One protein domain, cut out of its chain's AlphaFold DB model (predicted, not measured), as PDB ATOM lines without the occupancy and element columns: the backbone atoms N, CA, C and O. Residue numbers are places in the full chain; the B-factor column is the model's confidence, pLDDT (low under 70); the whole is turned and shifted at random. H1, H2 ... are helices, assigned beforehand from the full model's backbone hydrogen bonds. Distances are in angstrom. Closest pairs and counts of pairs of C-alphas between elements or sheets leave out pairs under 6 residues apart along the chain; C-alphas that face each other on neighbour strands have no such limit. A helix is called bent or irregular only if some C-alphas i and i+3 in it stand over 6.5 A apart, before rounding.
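Overview. This is residues 351 to 408 of the 408 residues of an uncharacterized protein of Channa argus (northern snakehead) (UniProt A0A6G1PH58). This is a long, loose rod of helices in an open fold-back: H1 leads to H2 at a steep angle, the chain turns round at residues 370 to 375, and H3 comes back past H2, reaching the last residue of H1, Lys 359, near its own end at Ile 386. The free residues 391 to 408, most of them in H4, stick out as an arm. The 58 printed residues hold four named helices, H1 to H4 in that order, and no named strand, an all-helix class. The whole is loose, with a radius of gyration of the C-alphas of 14.6 A, and spans 48 by 21 by 19 A.

Arrangement. Begin at H1, residues 351 to 359, and pass its tight link to H2, residues 362 to 369. These two are close but not clearly touching, the closest C-alphas being those of Arg 358 and Cys 364, 6.5 A apart, and they run the same way at a steep tilt of 49 degrees. Look next at H3, residues 376 to 388, which is near H2, with 9 pairs of C-alphas within 10 A. H1 and H3 are close but not clearly touching, at Lys 359 and Ile 386, whose C-alphas are 6.7 A apart, the closest of the two helices; they run opposite ways at a shallow tilt of 21 degrees. H4, residues 394 to 405, is apart from H1, H2 and H3. Every O i to N i+4 pair is within hydrogen-bond range in H1, H3 and H4, but 2 of 4 in H2, which is irregular, with C-alphas 364 and 367 8.1 A apart.

Along the chain. Find C-alpha 351 at (258.465, 412.960, 382.219), where H1 begins its 12.5 A; H2 then covers 8.1 A. H3 runs 18.4 A from C-alpha 376 at (235.104, 431.683, 367.029), and H4 runs 17.2 A to C-alpha 405 at (274.307, 419.593, 383.231).

Size, cuts and confidence. The C-alphas of Gly 375 and Arg 408, the chain's last residue, are the farthest apart, at 48.3 A. The printed part has no cut and no long link. Look for low confidence at residues 389 to 408, which are under 70.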
ATOM      1  N   LYS A 351     258.559 411.532 382.580       76.75
ATOM      2  CA  LYS A 351     258.465 412.960 382.219       76.75
ATOM      3  C   LYS A 351     258.071 413.206 380.753       76.75
ATOM      4  O   LYS A 351     257.220 414.049 380.493       76.75
ATOM      5  N   GLU A 352     258.641 412.458 379.811       74.31
ATOM      6  CA  GLU A 352     258.378 412.649 378.375       74.31
ATOM      7  C   GLU A 352     256.925 412.317 378.003       74.31
ATOM      8  O   GLU A 352     256.246 413.121 377.364       74.31
ATOM      9  N   LEU A 353     256.408 411.186 378.499       73.06
ATOM     10  CA  LEU A 353     255.009 410.782 378.304       73.06
ATOM     11  C   LEU A 353     254.036 411.789 378.936       73.06
ATOM     12  O   LEU A 353     252.985 412.094 378.372       73.06
ATOM     13  N   VAL A 354     254.391 412.340 380.100       75.50
ATOM     14  CA  VAL A 354     253.610 413.389 380.768       75.50
ATOM     15  C   VAL A 354     253.558 414.661 379.931       75.50
ATOM     16  O   VAL A 354     252.492 415.273 379.815       75.50
ATOM     17  N   ASP A 355     254.684 415.076 379.357       74.75
ATOM     18  CA  ASP A 355     254.762 416.302 378.570       74.75
ATOM     19  C   ASP A 355     253.939 416.194 377.278       74.75
ATOM     20  O   ASP A 355     253.255 417.153 376.911       74.75
ATOM     21  N   ASP A 356     253.895 415.022 376.645       75.69
ATOM     22  CA  ASP A 356     253.028 414.771 375.489       75.69
ATOM     23  C   ASP A 356     251.538 414.801 375.848       75.69
ATOM     24  O   ASP A 356     250.753 415.490 375.187       75.69
ATOM     25  N   LEU A 357     251.145 414.161 376.953       76.69
ATOM     26  CA  LEU A 357     249.766 414.204 377.448       76.69
ATOM     27  C   LEU A 357     249.337 415.617 377.875       76.69
ATOM     28  O   LEU A 357     248.161 415.975 377.777       76.69
ATOM     29  N   ARG A 358     250.275 416.448 378.344       75.81
ATOM     30  CA  ARG A 358     250.029 417.847 378.728       75.81
ATOM     31  C   ARG A 358     249.828 418.770 377.532       75.81
ATOM     32  O   ARG A 358     249.016 419.687 377.633       75.81
ATOM     33  N   LYS A 359     250.501 418.531 376.399       74.50
ATOM     34  CA  LYS A 359     250.367 419.362 375.182       74.50
ATOM     35  C   LYS A 359     248.924 419.449 374.684       74.50
ATOM     36  O   LYS A 359     248.523 420.493 374.174       74.50
ATOM     37  N   GLN A 360     248.149 418.381 374.863       71.19
ATOM     38  CA  GLN A 360     246.749 418.311 374.438       71.19
ATOM     39  C   GLN A 360     245.757 418.854 375.480       71.19
ATOM     40  O   GLN A 360     244.572 418.998 375.184       71.19
ATOM     41  N   ARG A 361     246.210 419.183 376.698       77.94
ATOM     42  CA  ARG A 361     245.338 419.659 377.779       77.94
ATOM     43  C   ARG A 361     245.253 421.182 377.805       77.94
ATOM     44  O   ARG A 361     246.257 421.891 377.778       77.94
ATOM     45  N   LEU A 362     244.035 421.686 377.989       80.56
ATOM     46  CA  LEU A 362     243.776 423.118 378.165       80.56
ATOM     47  C   LEU A 362     244.413 423.683 379.445       80.56
ATOM     48  O   LEU A 362     244.741 424.868 379.491       80.56
ATOM     49  N   THR A 363     244.642 422.849 380.464       78.25
ATOM     50  CA  THR A 363     245.224 423.265 381.751       78.25
ATOM     51  C   THR A 363     246.603 423.904 381.592       78.25
ATOM     52  O   THR A 363     246.892 424.911 382.232       78.25
ATOM     53  N   CYS A 364     247.433 423.399 380.678       74.12
ATOM     54  CA  CYS A 364     248.760 423.954 380.405       74.12
ATOM     55  C   CYS A 364     248.719 425.266 379.605       74.12
ATOM     56  O   CYS A 364     249.737 425.940 379.465       74.12
ATOM     57  N   ARG A 365     247.550 425.642 379.073       76.25
ATOM     58  CA  ARG A 365     247.346 426.804 378.196       76.25
ATOM     59  C   ARG A 365     246.422 427.855 378.797       76.25
ATOM     60  O   ARG A 365     246.018 428.777 378.097       76.25
ATOM     61  N   PHE A 366     246.128 427.764 380.093       83.75
ATOM     62  CA  PHE A 366     245.194 428.666 380.770       83.75
ATOM     63  C   PHE A 366     245.517 430.148 380.526       83.75
ATOM     64  O   PHE A 366     244.638 430.934 380.190       83.75
ATOM     65  N   ARG A 367     246.803 430.520 380.568       81.75
ATOM     66  CA  ARG A 367     247.244 431.896 380.302       81.75
ATOM     67  C   ARG A 367     246.961 432.368 378.874       81.75
ATOM     68  O   ARG A 367     246.718 433.553 378.675       81.75
ATOM     69  N   GLU A 368     247.042 431.475 377.891       81.81
ATOM     70  CA  GLU A 368     246.702 431.792 376.500       81.81
ATOM     71  C   GLU A 368     245.189 431.957 376.364       81.81
ATOM     72  O   GLU A 368     244.744 432.936 375.778       81.81
ATOM     73  N   ILE A 369     244.415 431.068 376.996       85.25
ATOM     74  CA  ILE A 369     242.946 431.082 376.989       85.25
ATOM     75  C   ILE A 369     242.398 432.368 377.614       85.25
ATOM     76  O   ILE A 369     241.556 433.021 377.009       85.25
ATOM     77  N   CYS A 370     242.909 432.788 378.774       82.44
ATOM     78  CA  CYS A 370     242.467 434.023 379.434       82.44
ATOM     79  C   CYS A 370     242.766 435.294 378.629       82.44
ATOM     80  O   CYS A 370     242.166 436.333 378.885       82.44
ATOM     81  N   LYS A 371     243.714 435.231 377.690       83.62
ATOM     82  CA  LYS A 371     244.079 436.351 376.815       83.62
ATOM     83  C   LYS A 371     243.404 436.282 375.448       83.62
ATOM     84  O   LYS A 371     243.617 437.178 374.633       83.62
ATOM     85  N   LEU A 372     242.646 435.223 375.161       85.69
ATOM     86  CA  LEU A 372     241.934 435.122 373.897       85.69
ATOM     87  C   LEU A 372     240.848 436.190 373.833       85.69
ATOM     88  O   LEU A 372     240.027 436.329 374.738       85.69
ATOM     89  N   LYS A 373     240.826 436.916 372.715       85.50
ATOM     90  CA  LYS A 373     239.716 437.806 372.396       85.50
ATOM     91  C   LYS A 373     238.453 436.971 372.141       85.50
ATOM     92  O   LYS A 373     238.560 435.892 371.548       85.50
ATOM     93  N   PRO A 374     237.264 437.459 372.532       80.75
ATOM     94  CA  PRO A 374     236.006 436.803 372.193       80.75
ATOM     95  C   PRO A 374     235.875 436.593 370.674       80.75
ATOM     96  O   PRO A 374     236.130 437.507 369.890       80.75
ATOM     97  N   GLY A 375     235.498 435.384 370.248       82.88
ATOM     98  CA  GLY A 375     235.217 435.066 368.843       82.88
ATOM     99  C   GLY A 375     235.648 433.661 368.411       82.88
ATOM    100  O   GLY A 375     236.680 433.143 368.842       82.88
ATOM    101  N   CYS A 376     234.869 433.048 367.513       75.88
ATOM    102  CA  CYS A 376     235.104 431.683 367.029       75.88
ATOM    103  C   CYS A 376     236.438 431.529 366.280       75.88
ATOM    104  O   CYS A 376     237.093 430.498 366.412       75.88
ATOM    105  N   SER A 377     236.884 432.549 365.542       83.56
ATOM    106  CA  SER A 377     238.158 432.527 364.808       83.56
ATOM    107  C   SER A 377     239.365 432.348 365.736       83.56
ATOM    108  O   SER A 377     240.229 431.509 365.476       83.56
ATOM    109  N   HIS A 378     239.394 433.068 366.860       83.69
ATOM    110  CA  HIS A 378     240.457 432.977 367.864       83.69
ATOM    111  C   HIS A 378     240.479 431.604 368.552       83.69
ATOM    112  O   HIS A 378     241.550 431.037 368.775       83.69
ATOM    113  N   ALA A 379     239.302 431.033 368.829       85.75
ATOM    114  CA  ALA A 379     239.187 429.682 369.378       85.75
ATOM    115  C   ALA A 379     239.719 428.621 368.398       85.75
ATOM    116  O   ALA A 379     240.503 427.757 368.789       85.75
ATOM    117  N   VAL A 380     239.371 428.720 367.109       85.81
ATOM    118  CA  VAL A 380     239.859 427.803 366.061       85.81
ATOM    119  C   VAL A 380     241.380 427.894 365.903       85.81
ATOM    120  O   VAL A 380     242.054 426.866 365.802       85.81
ATOM    121  N   GLN A 381     241.950 429.100 365.952       84.88
ATOM    122  CA  GLN A 381     243.403 429.287 365.922       84.88
ATOM    123  C   GLN A 381     244.097 428.644 367.133       84.88
ATOM    124  O   GLN A 381     245.138 428.003 366.963       84.88
ATOM    125  N   LEU A 382     243.528 428.765 368.340       84.81
ATOM    126  CA  LEU A 382     244.060 428.089 369.527       84.81
ATOM    127  C   LEU A 382     244.006 426.563 369.371       84.81
ATOM    128  O   LEU A 382     245.003 425.891 369.624       84.81
ATOM    129  N   ILE A 383     242.883 426.014 368.904       85.25
ATOM    130  CA  ILE A 383     242.731 424.569 368.674       85.25
ATOM    131  C   ILE A 383     243.765 424.074 367.652       85.25
ATOM    132  O   ILE A 383     244.426 423.059 367.879       85.25
ATOM    133  N   SER A 384     243.984 424.821 366.567       83.38
ATOM    134  CA  SER A 384     245.037 424.516 365.591       83.38
ATOM    135  C   SER A 384     246.433 424.516 366.231       83.38
ATOM    136  O   SER A 384     247.240 423.641 365.922       83.38
ATOM    137  N   LYS A 385     246.735 425.453 367.141       82.69
ATOM    138  CA  LYS A 385     248.015 425.479 367.880       82.69
ATOM    139  C   LYS A 385     248.171 424.289 368.826       82.69
ATOM    140  O   LYS A 385     249.268 423.753 368.952       82.69
ATOM    141  N   ILE A 386     247.090 423.860 369.474       83.06
ATOM    142  CA  ILE A 386     247.091 422.677 370.345       83.06
ATOM    143  C   ILE A 386     247.366 421.416 369.516       83.06
ATOM    144  O   ILE A 386     248.226 420.623 369.886       83.06
ATOM    145  N   ARG A 387     246.711 421.266 368.356       79.69
ATOM    146  CA  ARG A 387     246.886 420.099 367.475       79.69
ATOM    147  C   ARG A 387     248.276 420.023 366.836       79.69
ATOM    148  O   ARG A 387     248.797 418.928 366.666       79.69
ATOM    149  N   LYS A 388     248.865 421.166 366.471       75.50
ATOM    150  CA  LYS A 388     250.191 421.230 365.828       75.50
ATOM    151  C   LYS A 388     251.359 421.129 366.820       75.50
ATOM    152  O   LYS A 388     252.484 420.892 366.394       75.50
ATOM    153  N   GLY A 389     251.100 421.275 368.122       66.25
ATOM    154  CA  GLY A 389     252.139 421.347 369.150       66.25
ATOM    155  C   GLY A 389     252.944 422.652 369.082       66.25
ATOM    156  O   GLY A 389     252.956 423.359 368.077       66.25
ATOM    157  N   VAL A 390     253.620 423.012 370.178       62.72
ATOM    158  CA  VAL A 390     254.599 424.113 370.147       62.72
ATOM    159  C   VAL A 390     255.868 423.578 369.505       62.72
ATOM    160  O   VAL A 390     256.471 422.645 370.036       62.72
ATOM    161  N   SER A 391     256.299 424.169 368.390       55.69
ATOM    162  CA  SER A 391     257.642 423.931 367.866       55.69
ATOM    163  C   SER A 391     258.649 424.335 368.944       55.69
ATOM    164  O   SER A 391     258.697 425.511 369.314       55.69
ATOM    165  N   LYS A 392     259.425 423.383 369.484       57.03
ATOM    166  CA  LYS A 392     260.498 423.687 370.441       57.03
ATOM    167  C   LYS A 392     261.437 424.711 369.785       57.03
ATOM    168  O   LYS A 392     262.156 424.381 368.846       57.03
ATOM    169  N   CYS A 393     261.409 425.963 370.241       49.56
ATOM    170  CA  CYS A 393     262.374 426.968 369.804       49.56
ATOM    171  C   CYS A 393     263.777 426.550 370.263       49.56
ATOM    172  O   CYS A 393     263.926 425.931 371.319       49.56
ATOM    173  N   LYS A 394     264.811 426.917 369.496       55.59
ATOM    174  CA  LYS A 394     266.221 426.575 369.774       55.59
ATOM    175  C   LYS A 394     266.634 426.895 371.225       55.59
ATOM    176  O   LYS A 394     267.345 426.114 371.842       55.59
ATOM    177  N   THR A 395     266.091 427.966 371.802       56.25
ATOM    178  CA  THR A 395     266.304 428.396 373.193       56.25
ATOM    179  C   THR A 395     265.792 427.399 374.242       56.25
ATOM    180  O   THR A 395     266.443 427.199 375.261       56.25
ATOM    181  N   ALA A 396     264.670 426.720 373.988       58.88
ATOM    182  CA  ALA A 396     264.119 425.721 374.909       58.88
ATOM    183  C   ALA A 396     264.952 424.426 374.932       58.88
ATOM    184  O   ALA A 396     264.983 423.733 375.944       58.88
ATOM    185  N   LYS A 397     265.652 424.118 373.829       60.22
ATOM    186  CA  LYS A 397     266.581 422.981 373.744       60.22
ATOM    187  C   LYS A 397     267.842 423.229 374.581       60.22
ATOM    188  O   LYS A 397     268.289 422.329 375.278       60.22
ATOM    189  N   ILE A 398     268.341 424.465 374.569       61.38
ATOM    190  CA  ILE A 398     269.509 424.888 375.358       61.38
ATOM    191  C   ILE A 398     269.193 424.867 376.862       61.38
ATOM    192  O   ILE A 398     270.008 424.415 377.657       61.38
ATOM    193  N   GLU A 399     267.996 425.299 377.276       61.25
ATOM    194  CA  GLU A 399     267.599 425.268 378.693       61.25
ATOM    195  C   GLU A 399     267.416 423.832 379.228       61.25
ATOM    196  O   GLU A 399     267.714 423.555 380.390       61.25
ATOM    197  N   GLU A 400     266.937 422.909 378.389       62.00
ATOM    198  CA  GLU A 400     266.815 421.483 378.721       62.00
ATOM    199  C   GLU A 400     268.200 420.828 378.894       62.00
ATOM    200  O   GLU A 400     268.413 420.093 379.858       62.00
ATOM    201  N   GLU A 401     269.157 421.174 378.028       60.53
ATOM    202  CA  GLU A 401     270.551 420.716 378.082       60.53
ATOM    203  C   GLU A 401     271.297 421.285 379.305       60.53
ATOM    204  O   GLU A 401     271.910 420.536 380.064       60.53
ATOM    205  N   MET A 402     271.138 422.582 379.603       60.28
ATOM    206  CA  MET A 402     271.721 423.197 380.804       60.28
ATOM    207  C   MET A 402     271.135 422.637 382.108       60.28
ATOM    208  O   MET A 402     271.856 422.505 383.094       60.28
ATOM    209  N   LYS A 403     269.841 422.283 382.148       60.91
ATOM    210  CA  LYS A 403     269.233 421.652 383.336       60.91
ATOM    211  C   LYS A 403     269.759 420.241 383.589       60.91
ATOM    212  O   LYS A 403     269.832 419.846 384.749       60.91
ATOM    213  N   ALA A 404     270.114 419.498 382.541       60.75
ATOM    214  CA  ALA A 404     270.742 418.189 382.685       60.75
ATOM    215  C   ALA A 404     272.190 418.300 383.199       60.75
ATOM    216  O   ALA A 404     272.609 417.474 384.004       60.75
ATOM    217  N   GLU A 405     272.922 419.345 382.798       55.25
ATOM    218  CA  GLU A 405     274.307 419.593 383.231       55.25
ATOM    219  C   GLU A 405     274.407 420.040 384.704       55.25
ATOM    220  O   GLU A 405     275.366 419.704 385.384       55.25
ATOM    221  N   VAL A 406     273.406 420.758 385.231       55.19
ATOM    222  CA  VAL A 406     273.377 421.247 386.632       55.19
ATOM    223  C   VAL A 406     273.042 420.143 387.654       55.19
ATOM    224  O   VAL A 406     273.226 420.327 388.855       55.19
ATOM    225  N   LEU A 407     272.537 418.996 387.191       51.34
ATOM    226  CA  LEU A 407     272.149 417.845 388.017       51.34
ATOM    227  C   LEU A 407     273.181 416.700 388.006       51.34
ATOM    228  O   LEU A 407     272.912 415.649 388.590       51.34
ATOM    229  N   ARG A 408     274.329 416.897 387.350       42.16
ATOM    230  CA  ARG A 408     275.487 415.995 387.369       42.16
ATOM    231  C   ARG A 408     276.520 416.513 388.367       42.16
ATOM    232  O   ARG A 408     277.130 415.659 389.046       42.16
TER     233      ARG A 408